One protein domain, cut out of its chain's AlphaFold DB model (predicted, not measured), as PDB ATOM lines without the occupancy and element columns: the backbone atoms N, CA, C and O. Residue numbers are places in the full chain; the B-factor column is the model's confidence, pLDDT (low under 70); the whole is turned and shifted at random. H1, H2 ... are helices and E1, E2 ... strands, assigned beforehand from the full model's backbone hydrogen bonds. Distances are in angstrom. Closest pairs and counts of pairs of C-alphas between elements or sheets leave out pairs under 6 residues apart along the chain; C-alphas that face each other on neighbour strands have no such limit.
ATOM      1  N   SER A   9     -45.775 -49.647 -46.698       70.69
ATOM      2  CA  SER A   9     -45.047 -49.219 -45.499       70.69
ATOM      3  C   SER A   9     -45.410 -47.775 -45.169       70.69
ATOM      4  O   SER A   9     -45.336 -46.907 -46.040       70.69
ATOM      5  N   PHE A  10     -45.765 -47.511 -43.912       74.56
ATOM      6  CA  PHE A  10     -45.982 -46.156 -43.414       74.56
ATOM      7  C   PHE A  10     -44.697 -45.608 -42.808       74.56
ATOM      8  O   PHE A  10     -44.017 -46.281 -42.036       74.56
ATOM      9  N   LEU A  11     -44.379 -44.368 -43.163       78.50
ATOM     10  CA  LEU A  11     -43.276 -43.623 -42.587       78.50
ATOM     11  C   LEU A  11     -43.840 -42.405 -41.872       78.50
ATOM     12  O   LEU A  11     -44.539 -41.603 -42.488       78.50
ATOM     13  N   MET A  12     -43.514 -42.265 -40.593       80.62
ATOM     14  CA  MET A  12     -43.882 -41.109 -39.784       80.62
ATOM     15  C   MET A  12     -42.615 -40.370 -39.358       80.62
ATOM     16  O   MET A  12     -41.570 -40.980 -39.132       80.62
ATOM     17  N   SER A  13     -42.712 -39.050 -39.269       83.69
ATOM     18  CA  SER A  13     -41.699 -38.189 -38.662       83.69
ATOM     19  C   SER A  13     -42.358 -37.315 -37.607       83.69
ATOM     20  O   SER A  13     -43.580 -37.195 -37.575       83.69
ATOM     21  N   GLU A  14     -41.545 -36.693 -36.763       86.19
ATOM     22  CA  GLU A  14     -42.043 -35.789 -35.731       86.19
ATOM     23  C   GLU A  14     -42.677 -34.546 -36.361       86.19
ATOM     24  O   GLU A  14     -42.121 -33.979 -37.305       86.19
ATOM     25  N   ASP A  15     -43.790 -34.105 -35.781       85.31
ATOM     26  CA  ASP A  15     -44.330 -32.759 -35.954       85.31
ATOM     27  C   ASP A  15     -43.945 -31.927 -34.733       85.31
ATOM     28  O   ASP A  15     -44.320 -32.243 -33.603       85.31
ATOM     29  N   LEU A  16     -43.220 -30.838 -34.973       88.25
ATOM     30  CA  LEU A  16     -42.801 -29.914 -33.929       88.25
ATOM     31  C   LEU A  16     -44.004 -29.119 -33.399       88.25
ATOM     32  O   LEU A  16     -44.873 -28.713 -34.188       88.25
ATOM     33  N   PRO A  17     -44.028 -28.806 -32.091       87.56
ATOM     34  CA  PRO A  17     -45.044 -27.945 -31.510       87.56
ATOM     35  C   PRO A  17     -44.893 -26.526 -32.042       87.56
ATOM     36  O   PRO A  17     -43.897 -25.840 -31.819       87.56
ATOM     37  N   MET A  18     -45.907 -26.069 -32.761       89.25
ATOM     38  CA  MET A  18     -45.923 -24.744 -33.358       89.25
ATOM     39  C   MET A  18     -47.170 -24.019 -32.878       89.25
ATOM     40  O   MET A  18     -48.271 -24.422 -33.228       89.25
ATOM     41  N   GLN A  19     -47.018 -22.918 -32.141       86.44
ATOM     42  CA  GLN A  19     -48.161 -22.180 -31.575       86.44
ATOM     43  C   GLN A  19     -49.168 -21.677 -32.629       86.44
ATOM     44  O   GLN A  19     -50.333 -21.428 -32.326       86.44
ATOM     45  N   TYR A  20     -48.739 -21.509 -33.885       88.50
ATOM     46  CA  TYR A  20     -49.644 -21.138 -34.974       88.50
ATOM     47  C   TYR A  20     -50.537 -22.297 -35.448       88.50
ATOM     48  O   TYR A  20     -51.560 -22.028 -36.087       88.50
ATOM     49  N   ASN A  21     -50.145 -23.548 -35.173       90.44
ATOM     50  CA  ASN A  21     -50.950 -24.739 -35.413       90.44
ATOM     51  C   ASN A  21     -51.912 -24.898 -34.242       90.44
ATOM     52  O   ASN A  21     -51.489 -25.034 -33.099       90.44
ATOM     53  N   ARG A  22     -53.211 -24.821 -34.520       90.44
ATOM     54  CA  ARG A  22     -54.227 -24.797 -33.470       90.44
ATOM     55  C   ARG A  22     -55.580 -25.268 -33.962       90.44
ATOM     56  O   ARG A  22     -55.918 -25.129 -35.141       90.44
ATOM     57  N   ILE A  23     -56.371 -25.736 -33.010       90.75
ATOM     58  CA  ILE A  23     -57.795 -25.994 -33.175       90.75
ATOM     59  C   ILE A  23     -58.550 -24.881 -32.447       90.75
ATOM     60  O   ILE A  23     -58.174 -24.479 -31.349       90.75
ATOM     61  N   SER A  24     -59.593 -24.352 -33.073       93.19
ATOM     62  CA  SER A  24     -60.472 -23.344 -32.477       93.19
ATOM     63  C   SER A  24     -61.922 -23.633 -32.826       93.19
ATOM     64  O   SER A  24     -62.201 -24.154 -33.904       93.19
ATOM     65  N   ILE A  25     -62.844 -23.243 -31.957       95.56
ATOM     66  CA  ILE A  25     -64.284 -23.312 -32.207       95.56
ATOM     67  C   ILE A  25     -64.769 -21.890 -32.508       95.56
ATOM     68  O   ILE A  25     -64.398 -20.955 -31.800       95.56
ATOM     69  N   ASP A  26     -65.531 -21.700 -33.586       95.38
ATOM     70  CA  ASP A  26     -66.123 -20.391 -33.891       95.38
ATOM     71  C   ASP A  26     -67.449 -20.154 -33.149       95.38
ATOM     72  O   ASP A  26     -67.951 -21.012 -32.426       95.38
ATOM     73  N   ARG A  27     -68.036 -18.965 -33.331       96.06
ATOM     74  CA  ARG A  27     -69.285 -18.563 -32.659       96.06
ATOM     75  C   ARG A  27     -70.482 -19.465 -32.977       96.06
ATOM     76  O   ARG A  27     -71.433 -19.471 -32.209       96.06
ATOM     77  N   ASN A  28     -70.434 -20.212 -34.079       96.62
ATOM     78  CA  ASN A  28     -71.488 -21.135 -34.491       96.62
ATOM     79  C   ASN A  28     -71.201 -22.577 -34.036       96.62
ATOM     80  O   ASN A  28     -71.897 -23.500 -34.451       96.62
ATOM     81  N   GLY A  29     -70.157 -22.793 -33.227       94.81
ATOM     82  CA  GLY A  29     -69.757 -24.116 -32.754       94.81
ATOM     83  C   GLY A  29     -68.962 -24.932 -33.775       94.81
ATOM     84  O   GLY A  29     -68.688 -26.108 -33.536       94.81
ATOM     85  N   LYS A  30     -68.563 -24.355 -34.916       95.62
ATOM     86  CA  LYS A  30     -67.803 -25.093 -35.930       95.62
ATOM     87  C   LYS A  30     -66.337 -25.208 -35.520       95.62
ATOM     88  O   LYS A  30     -65.684 -24.222 -35.171       95.62
ATOM     89  N   ILE A  31     -65.803 -26.424 -35.629       91.62
ATOM     90  CA  ILE A  31     -64.383 -26.715 -35.424       91.62
ATOM     91  C   ILE A  31     -63.584 -26.204 -36.626       91.62
ATOM     92  O   ILE A  31     -63.849 -26.554 -37.777       91.62
ATOM     93  N   ASN A  32     -62.572 -25.393 -36.342       91.19
ATOM     94  CA  ASN A  32     -61.630 -24.845 -37.302       91.19
ATOM     95  C   ASN A  32     -60.230 -25.360 -36.969       91.19
ATOM     96  O   ASN A  32     -59.731 -25.148 -35.863       91.19
ATOM     97  N   ILE A  33     -59.591 -26.013 -37.937       88.06
ATOM     98  CA  ILE A  33     -58.225 -26.523 -37.812       88.06
ATOM     99  C   ILE A  33     -57.325 -25.622 -38.651       88.06
ATOM    100  O   ILE A  33     -57.453 -25.565 -39.874       88.06
ATOM    101  N   LYS A  34     -56.411 -24.911 -37.992       88.94
ATOM    102  CA  LYS A  34     -55.327 -24.191 -38.655       88.94
ATOM    103  C   LYS A  34     -54.069 -25.022 -38.492       88.94
ATOM    104  O   LYS A  34     -53.542 -25.119 -37.390       88.94
ATOM    105  N   TYR A  35     -53.595 -25.600 -39.586       85.56
ATOM    106  CA  TYR A  35     -52.382 -26.402 -39.591       85.56
ATOM    107  C   TYR A  35     -51.512 -26.029 -40.789       85.56
ATOM    108  O   TYR A  35     -51.989 -25.920 -41.918       85.56
ATOM    109  N   LYS A  36     -50.227 -25.826 -40.528       84.88
ATOM    110  CA  LYS A  36     -49.168 -25.721 -41.520       84.88
ATOM    111  C   LYS A  36     -48.096 -26.737 -41.141       84.88
ATOM    112  O   LYS A  36     -47.617 -26.751 -40.005       84.88
ATOM    113  N   THR A  37     -47.736 -27.570 -42.112       81.50
ATOM    114  CA  THR A  37     -46.708 -28.600 -41.959       81.50
ATOM    115  C   THR A  37     -45.385 -27.981 -41.527       81.50
ATOM    116  O   THR A  37     -44.977 -26.925 -42.024       81.50
ATOM    117  N   ASN A  38     -44.700 -28.663 -40.618       83.75
ATOM    118  CA  ASN A  38     -43.377 -28.292 -40.143       83.75
ATOM    119  C   ASN A  38     -42.433 -29.509 -40.218       83.75
ATOM    120  O   ASN A  38     -42.771 -30.508 -40.843       83.75
ATOM    121  N   ASN A  39     -41.197 -29.374 -39.728       84.62
ATOM    122  CA  ASN A  39     -40.189 -30.448 -39.688       84.62
ATOM    123  C   ASN A  39     -39.942 -31.237 -41.000       84.62
ATOM    124  O   ASN A  39     -39.477 -32.378 -40.999       84.62
ATOM    125  N   THR A  40     -40.202 -30.633 -42.164       82.69
ATOM    126  CA  THR A  40     -40.154 -31.348 -43.456       82.69
ATOM    127  C   THR A  40     -38.754 -31.820 -43.848       82.69
ATOM    128  O   THR A  40     -38.611 -32.754 -44.639       82.69
ATOM    129  N   ILE A  41     -37.708 -31.190 -43.307       85.94
ATOM    130  CA  ILE A  41     -36.319 -31.610 -43.515       85.94
ATOM    131  C   ILE A  41     -36.096 -32.990 -42.887       85.94
ATOM    132  O   ILE A  41     -35.575 -33.873 -43.571       85.94
ATOM    133  N   GLY A  42     -36.546 -33.197 -41.643       83.19
ATOM    134  CA  GLY A  42     -36.449 -34.480 -40.946       83.19
ATOM    135  C   GLY A  42     -37.136 -35.598 -41.725       83.19
ATOM    136  O   GLY A  42     -36.513 -36.619 -42.020       83.19
ATOM    137  N   LEU A  43     -38.368 -35.351 -42.187       83.62
ATOM    138  CA  LEU A  43     -39.108 -36.291 -43.034       83.62
ATOM    139  C   LEU A  43     -38.348 -36.649 -44.319       83.62
ATOM    140  O   LEU A  43     -38.245 -37.820 -44.677       83.62
ATOM    141  N   LYS A  44     -37.776 -35.658 -45.019       84.31
ATOM    142  CA  LYS A  44     -37.020 -35.885 -46.265       84.31
ATOM    143  C   LYS A  44     -35.740 -36.685 -46.030       84.31
ATOM    144  O   LYS A  44     -35.402 -37.539 -46.850       84.31
ATOM    145  N   VAL A  45     -35.017 -36.410 -44.943       89.19
ATOM    146  CA  VAL A  45     -33.808 -37.159 -44.567       89.19
ATOM    147  C   VAL A  45     -34.167 -38.607 -44.244       89.19
ATOM    148  O   VAL A  45     -33.557 -39.525 -44.797       89.19
ATOM    149  N   LEU A  46     -35.201 -38.814 -43.429       87.44
ATOM    150  CA  LEU A  46     -35.692 -40.138 -43.064       87.44
ATOM    151  C   LEU A  46     -36.163 -40.925 -44.297       87.44
ATOM    152  O   LEU A  46     -35.754 -42.069 -44.494       87.44
ATOM    153  N   ALA A  47     -36.932 -40.292 -45.184       84.75
ATOM    154  CA  ALA A  47     -37.389 -40.892 -46.432       84.75
ATOM    155  C   ALA A  47     -36.220 -41.346 -47.319       84.75
ATOM    156  O   ALA A  47     -36.205 -42.483 -47.792       84.75
ATOM    157  N   LYS A  48     -35.196 -40.499 -47.504       87.81
ATOM    158  CA  LYS A  48     -33.983 -40.870 -48.257       87.81
ATOM    159  C   LYS A  48     -33.257 -42.057 -47.620       87.81
ATOM    160  O   LYS A  48     -32.795 -42.943 -48.343       87.81
ATOM    161  N   LYS A  49     -33.169 -42.095 -46.287       90.75
ATOM    162  CA  LYS A  49     -32.523 -43.194 -45.562       90.75
ATOM    163  C   LYS A  49     -33.286 -44.508 -45.736       90.75
ATOM    164  O   LYS A  49     -32.660 -45.502 -46.093       90.75
ATOM    165  N   ILE A  50     -34.609 -44.502 -45.575       86.50
ATOM    166  CA  ILE A  50     -35.456 -45.687 -45.782       86.50
ATOM    167  C   ILE A  50     -35.355 -46.202 -47.217       86.50
ATOM    168  O   ILE A  50     -35.152 -47.396 -47.420       86.50
ATOM    169  N   GLN A  51     -35.371 -45.317 -48.219       84.81
ATOM    170  CA  GLN A  51     -35.147 -45.731 -49.608       84.81
ATOM    171  C   GLN A  51     -33.790 -46.418 -49.802       84.81
ATOM    172  O   GLN A  51     -33.689 -47.386 -50.551       84.81
ATOM    173  N   SER A  52     -32.735 -45.919 -49.152       88.94
ATOM    174  CA  SER A  52     -31.409 -46.537 -49.217       88.94
ATOM    175  C   SER A  52     -31.388 -47.929 -48.585       88.94
ATOM    176  O   SER A  52     -30.749 -48.828 -49.130       88.94
ATOM    177  N   VAL A  53     -32.076 -48.110 -47.453       88.56
ATOM    178  CA  VAL A  53     -32.195 -49.403 -46.763       88.56
ATOM    179  C   VAL A  53     -32.967 -50.400 -47.623       88.56
ATOM    180  O   VAL A  53     -32.462 -51.488 -47.871       88.56
ATOM    181  N   PHE A  54     -34.124 -50.009 -48.164       85.44
ATOM    182  CA  PHE A  54     -34.907 -50.865 -49.060       85.44
ATOM    183  C   PHE A  54     -34.110 -51.284 -50.293       85.44
ATOM    184  O   PHE A  54     -34.024 -52.477 -50.570       85.44
ATOM    185  N   ARG A  55     -33.420 -50.345 -50.959       86.06
ATOM    186  CA  ARG A  55     -32.552 -50.678 -52.101       86.06
ATOM    187  C   ARG A  55     -31.467 -51.691 -51.736       86.06
ATOM    188  O   ARG A  55     -31.223 -52.614 -52.504       86.06
ATOM    189  N   SER A  56     -30.846 -51.541 -50.566       89.12
ATOM    190  CA  SER A  56     -29.804 -52.465 -50.087       89.12
ATOM    191  C   SER A  56     -30.361 -53.857 -49.756       89.12
ATOM    192  O   SER A  56     -29.637 -54.838 -49.857       89.12
ATOM    193  N   ALA A  57     -31.647 -53.947 -49.408       86.94
ATOM    194  CA  ALA A  57     -32.373 -55.197 -49.187       86.94
ATOM    195  C   ALA A  57     -32.964 -55.807 -50.478       86.94
ATOM    196  O   ALA A  57     -33.713 -56.777 -50.410       86.94
ATOM    197  N   GLY A  58     -32.679 -55.234 -51.656       86.38
ATOM    198  CA  GLY A  58     -33.253 -55.678 -52.932       86.38
ATOM    199  C   GLY A  58     -34.713 -55.259 -53.152       86.38
ATOM    200  O   GLY A  58     -35.328 -55.669 -54.134       86.38
ATOM    201  N   LEU A  59     -35.270 -54.421 -52.273       81.38
ATOM    202  CA  LEU A  59     -36.623 -53.883 -52.383       81.38
ATOM    203  C   LEU A  59     -36.592 -52.532 -53.109       81.38
ATOM    204  O   LEU A  59     -35.939 -51.577 -52.683       81.38
ATOM    205  N   VAL A  60     -37.343 -52.422 -54.201       71.19
ATOM    206  CA  VAL A  60     -37.526 -51.156 -54.922       71.19
ATOM    207  C   VAL A  60     -38.945 -50.664 -54.673       71.19
ATOM    208  O   VAL A  60     -39.912 -51.261 -55.143       71.19
ATOM    209  N   ALA A  61     -39.072 -49.567 -53.926       66.62
ATOM    210  CA  ALA A  61     -40.359 -48.912 -53.727       66.62
ATOM    211  C   ALA A  61     -40.930 -48.478 -55.088       66.62
ATOM    212  O   ALA A  61     -40.314 -47.676 -55.789       66.62
ATOM    213  N   LYS A  62     -42.107 -49.001 -55.458       66.38
ATOM    214  CA  LYS A  62     -42.797 -48.635 -56.709       66.38
ATOM    215  C   LYS A  62     -43.286 -47.186 -56.696       66.38
ATOM    216  O   LYS A  62     -43.304 -46.535 -57.736       66.38
ATOM    217  N   SER A  63     -43.668 -46.684 -55.527       66.38
ATOM    218  CA  SER A  63     -44.046 -45.292 -55.305       66.38
ATOM    219  C   SER A  63     -43.743 -44.887 -53.864       66.38
ATOM    220  O   SER A  63     -43.719 -45.717 -52.955       66.38
ATOM    221  N   MET A  64     -43.486 -43.597 -53.652       67.31
ATOM    222  CA  MET A  64     -43.366 -43.000 -52.327       67.31
ATOM    223  C   MET A  64     -44.137 -41.687 -52.320       67.31
ATOM    224  O   MET A  64     -43.801 -40.763 -53.058       67.31
ATOM    225  N   HIS A  65     -45.159 -41.611 -51.476       68.50
ATOM    226  CA  HIS A  65     -45.956 -40.407 -51.285       68.50
ATOM    227  C   HIS A  65     -45.509 -39.744 -49.986       68.50
ATOM    228  O   HIS A  65     -45.804 -40.228 -48.897       68.50
ATOM    229  N   LEU A  66     -44.738 -38.663 -50.107       65.69
ATOM    230  CA  LEU A  66     -44.391 -37.824 -48.967       65.69
ATOM    231  C   LEU A  66     -45.406 -36.695 -48.894       65.69
ATOM    232  O   LEU A  66     -45.409 -35.829 -49.768       65.69
ATOM    233  N   ASN A  67     -46.198 -36.674 -47.827       61.38
ATOM    234  CA  ASN A  67     -47.070 -35.547 -47.509       61.38
ATOM    235  C   ASN A  67     -46.198 -34.400 -46.981       61.38
ATOM    236  O   ASN A  67     -46.057 -34.171 -45.786       61.38
ATOM    237  N   SER A  68     -45.502 -33.752 -47.910       53.88
ATOM    238  CA  SER A  68     -44.507 -32.697 -47.671       53.88
ATOM    239  C   SER A  68     -44.895 -31.380 -48.344       53.88
ATOM    240  O   SER A  68     -44.255 -30.349 -48.145       53.88
ATOM    241  N   ASP A  69     -45.977 -31.423 -49.110       54.44
ATOM    242  CA  ASP A  69     -46.627 -30.373 -49.880       54.44
ATOM    243  C   ASP A  69     -47.526 -29.465 -49.023       54.44
ATOM    244  O   ASP A  69     -48.284 -28.651 -49.547       54.44
ATOM    245  N   GLY A  70     -47.420 -29.553 -47.693       49.66
ATOM    246  CA  GLY A  70     -48.090 -28.633 -46.772       49.66
ATOM    247  C   GLY A  70     -49.581 -28.910 -46.569       49.66
ATOM    248  O   GLY A  70     -50.242 -28.179 -45.831       49.66
ATOM    249  N   LYS A  71     -50.128 -29.933 -47.234       52.16
ATOM    250  CA  LYS A  71     -51.536 -30.301 -47.123       52.16
ATOM    251  C   LYS A  71     -51.729 -31.161 -45.885       52.16
ATOM    252  O   LYS A  71     -51.169 -32.249 -45.782       52.16
ATOM    253  N   TYR A  72     -52.538 -30.653 -44.962       51.72
ATOM    254  CA  TYR A  72     -53.072 -31.433 -43.855       51.72
ATOM    255  C   TYR A  72     -53.730 -32.696 -44.417       51.72
ATOM    256  O   TYR A  72     -54.678 -32.605 -45.205       51.72
ATOM    257  N   LEU A  73     -53.217 -33.868 -44.042       55.44
ATOM    258  CA  LEU A  73     -53.965 -35.096 -44.252       55.44
ATOM    259  C   LEU A  73     -55.198 -35.017 -43.356       55.44
ATOM    260  O   LEU A  73     -55.061 -34.687 -42.177       55.44
ATOM    261  N   PRO A  74     -56.405 -35.288 -43.877       50.50
ATOM    262  CA  PRO A  74     -57.576 -35.299 -43.025       50.50
ATOM    263  C   PRO A  74     -57.347 -36.271 -41.848       50.50
ATOM    264  O   PRO A  74     -56.704 -37.305 -42.049       50.50
TER     265      PRO A  74
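This is residues 9 to 74 of the 142 residues of the protein "GMC oxidoreductase domain protein" of Leptospira interrogans str. 2006001854 (UniProt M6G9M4). With little regular structure, this is a thin rod: a small hairpin of E1 and E2 makes one end, and helix H1 runs to the other. Residues 57 to 74, with no named element, fold back from H1 towards the hairpin. The 66 printed residues hold E1, E2 and H1 in that order, 25 residues in a mixed class; the sheet E1 - E2 is antiparallel. The whole is only just loose, close to extended, with a radius of gyration of the C-alphas of 16.2 A and spans of 56 by 20 by 15 A.

After residues 9 to 21, E1 covers residues 22 to 25, beginning at C-alpha 22 (-54.227, -24.797, -33.470). E2 covers residues 31 to 34. H1 covers residues 40 to 56, 24.4 A long, ending at C-alpha 56 (-29.804, -52.465, -50.087).

The hairpin's strands stand at 155 degrees; N 24 and O 32 are within hydrogen-bond range at 2.9 A. E1 and H1 are apart. In H1 every O i to N i+4 pair is within hydrogen-bond range.

The C-alphas farthest apart, Arg 27 and Gly 58, are 55.6 A apart. Residues 53 to 58, of which 53 to 56 belong to H1, stand free. Both links are tight, and the printed part has no cut. Residues 61 to 74 have pLDDT under 70.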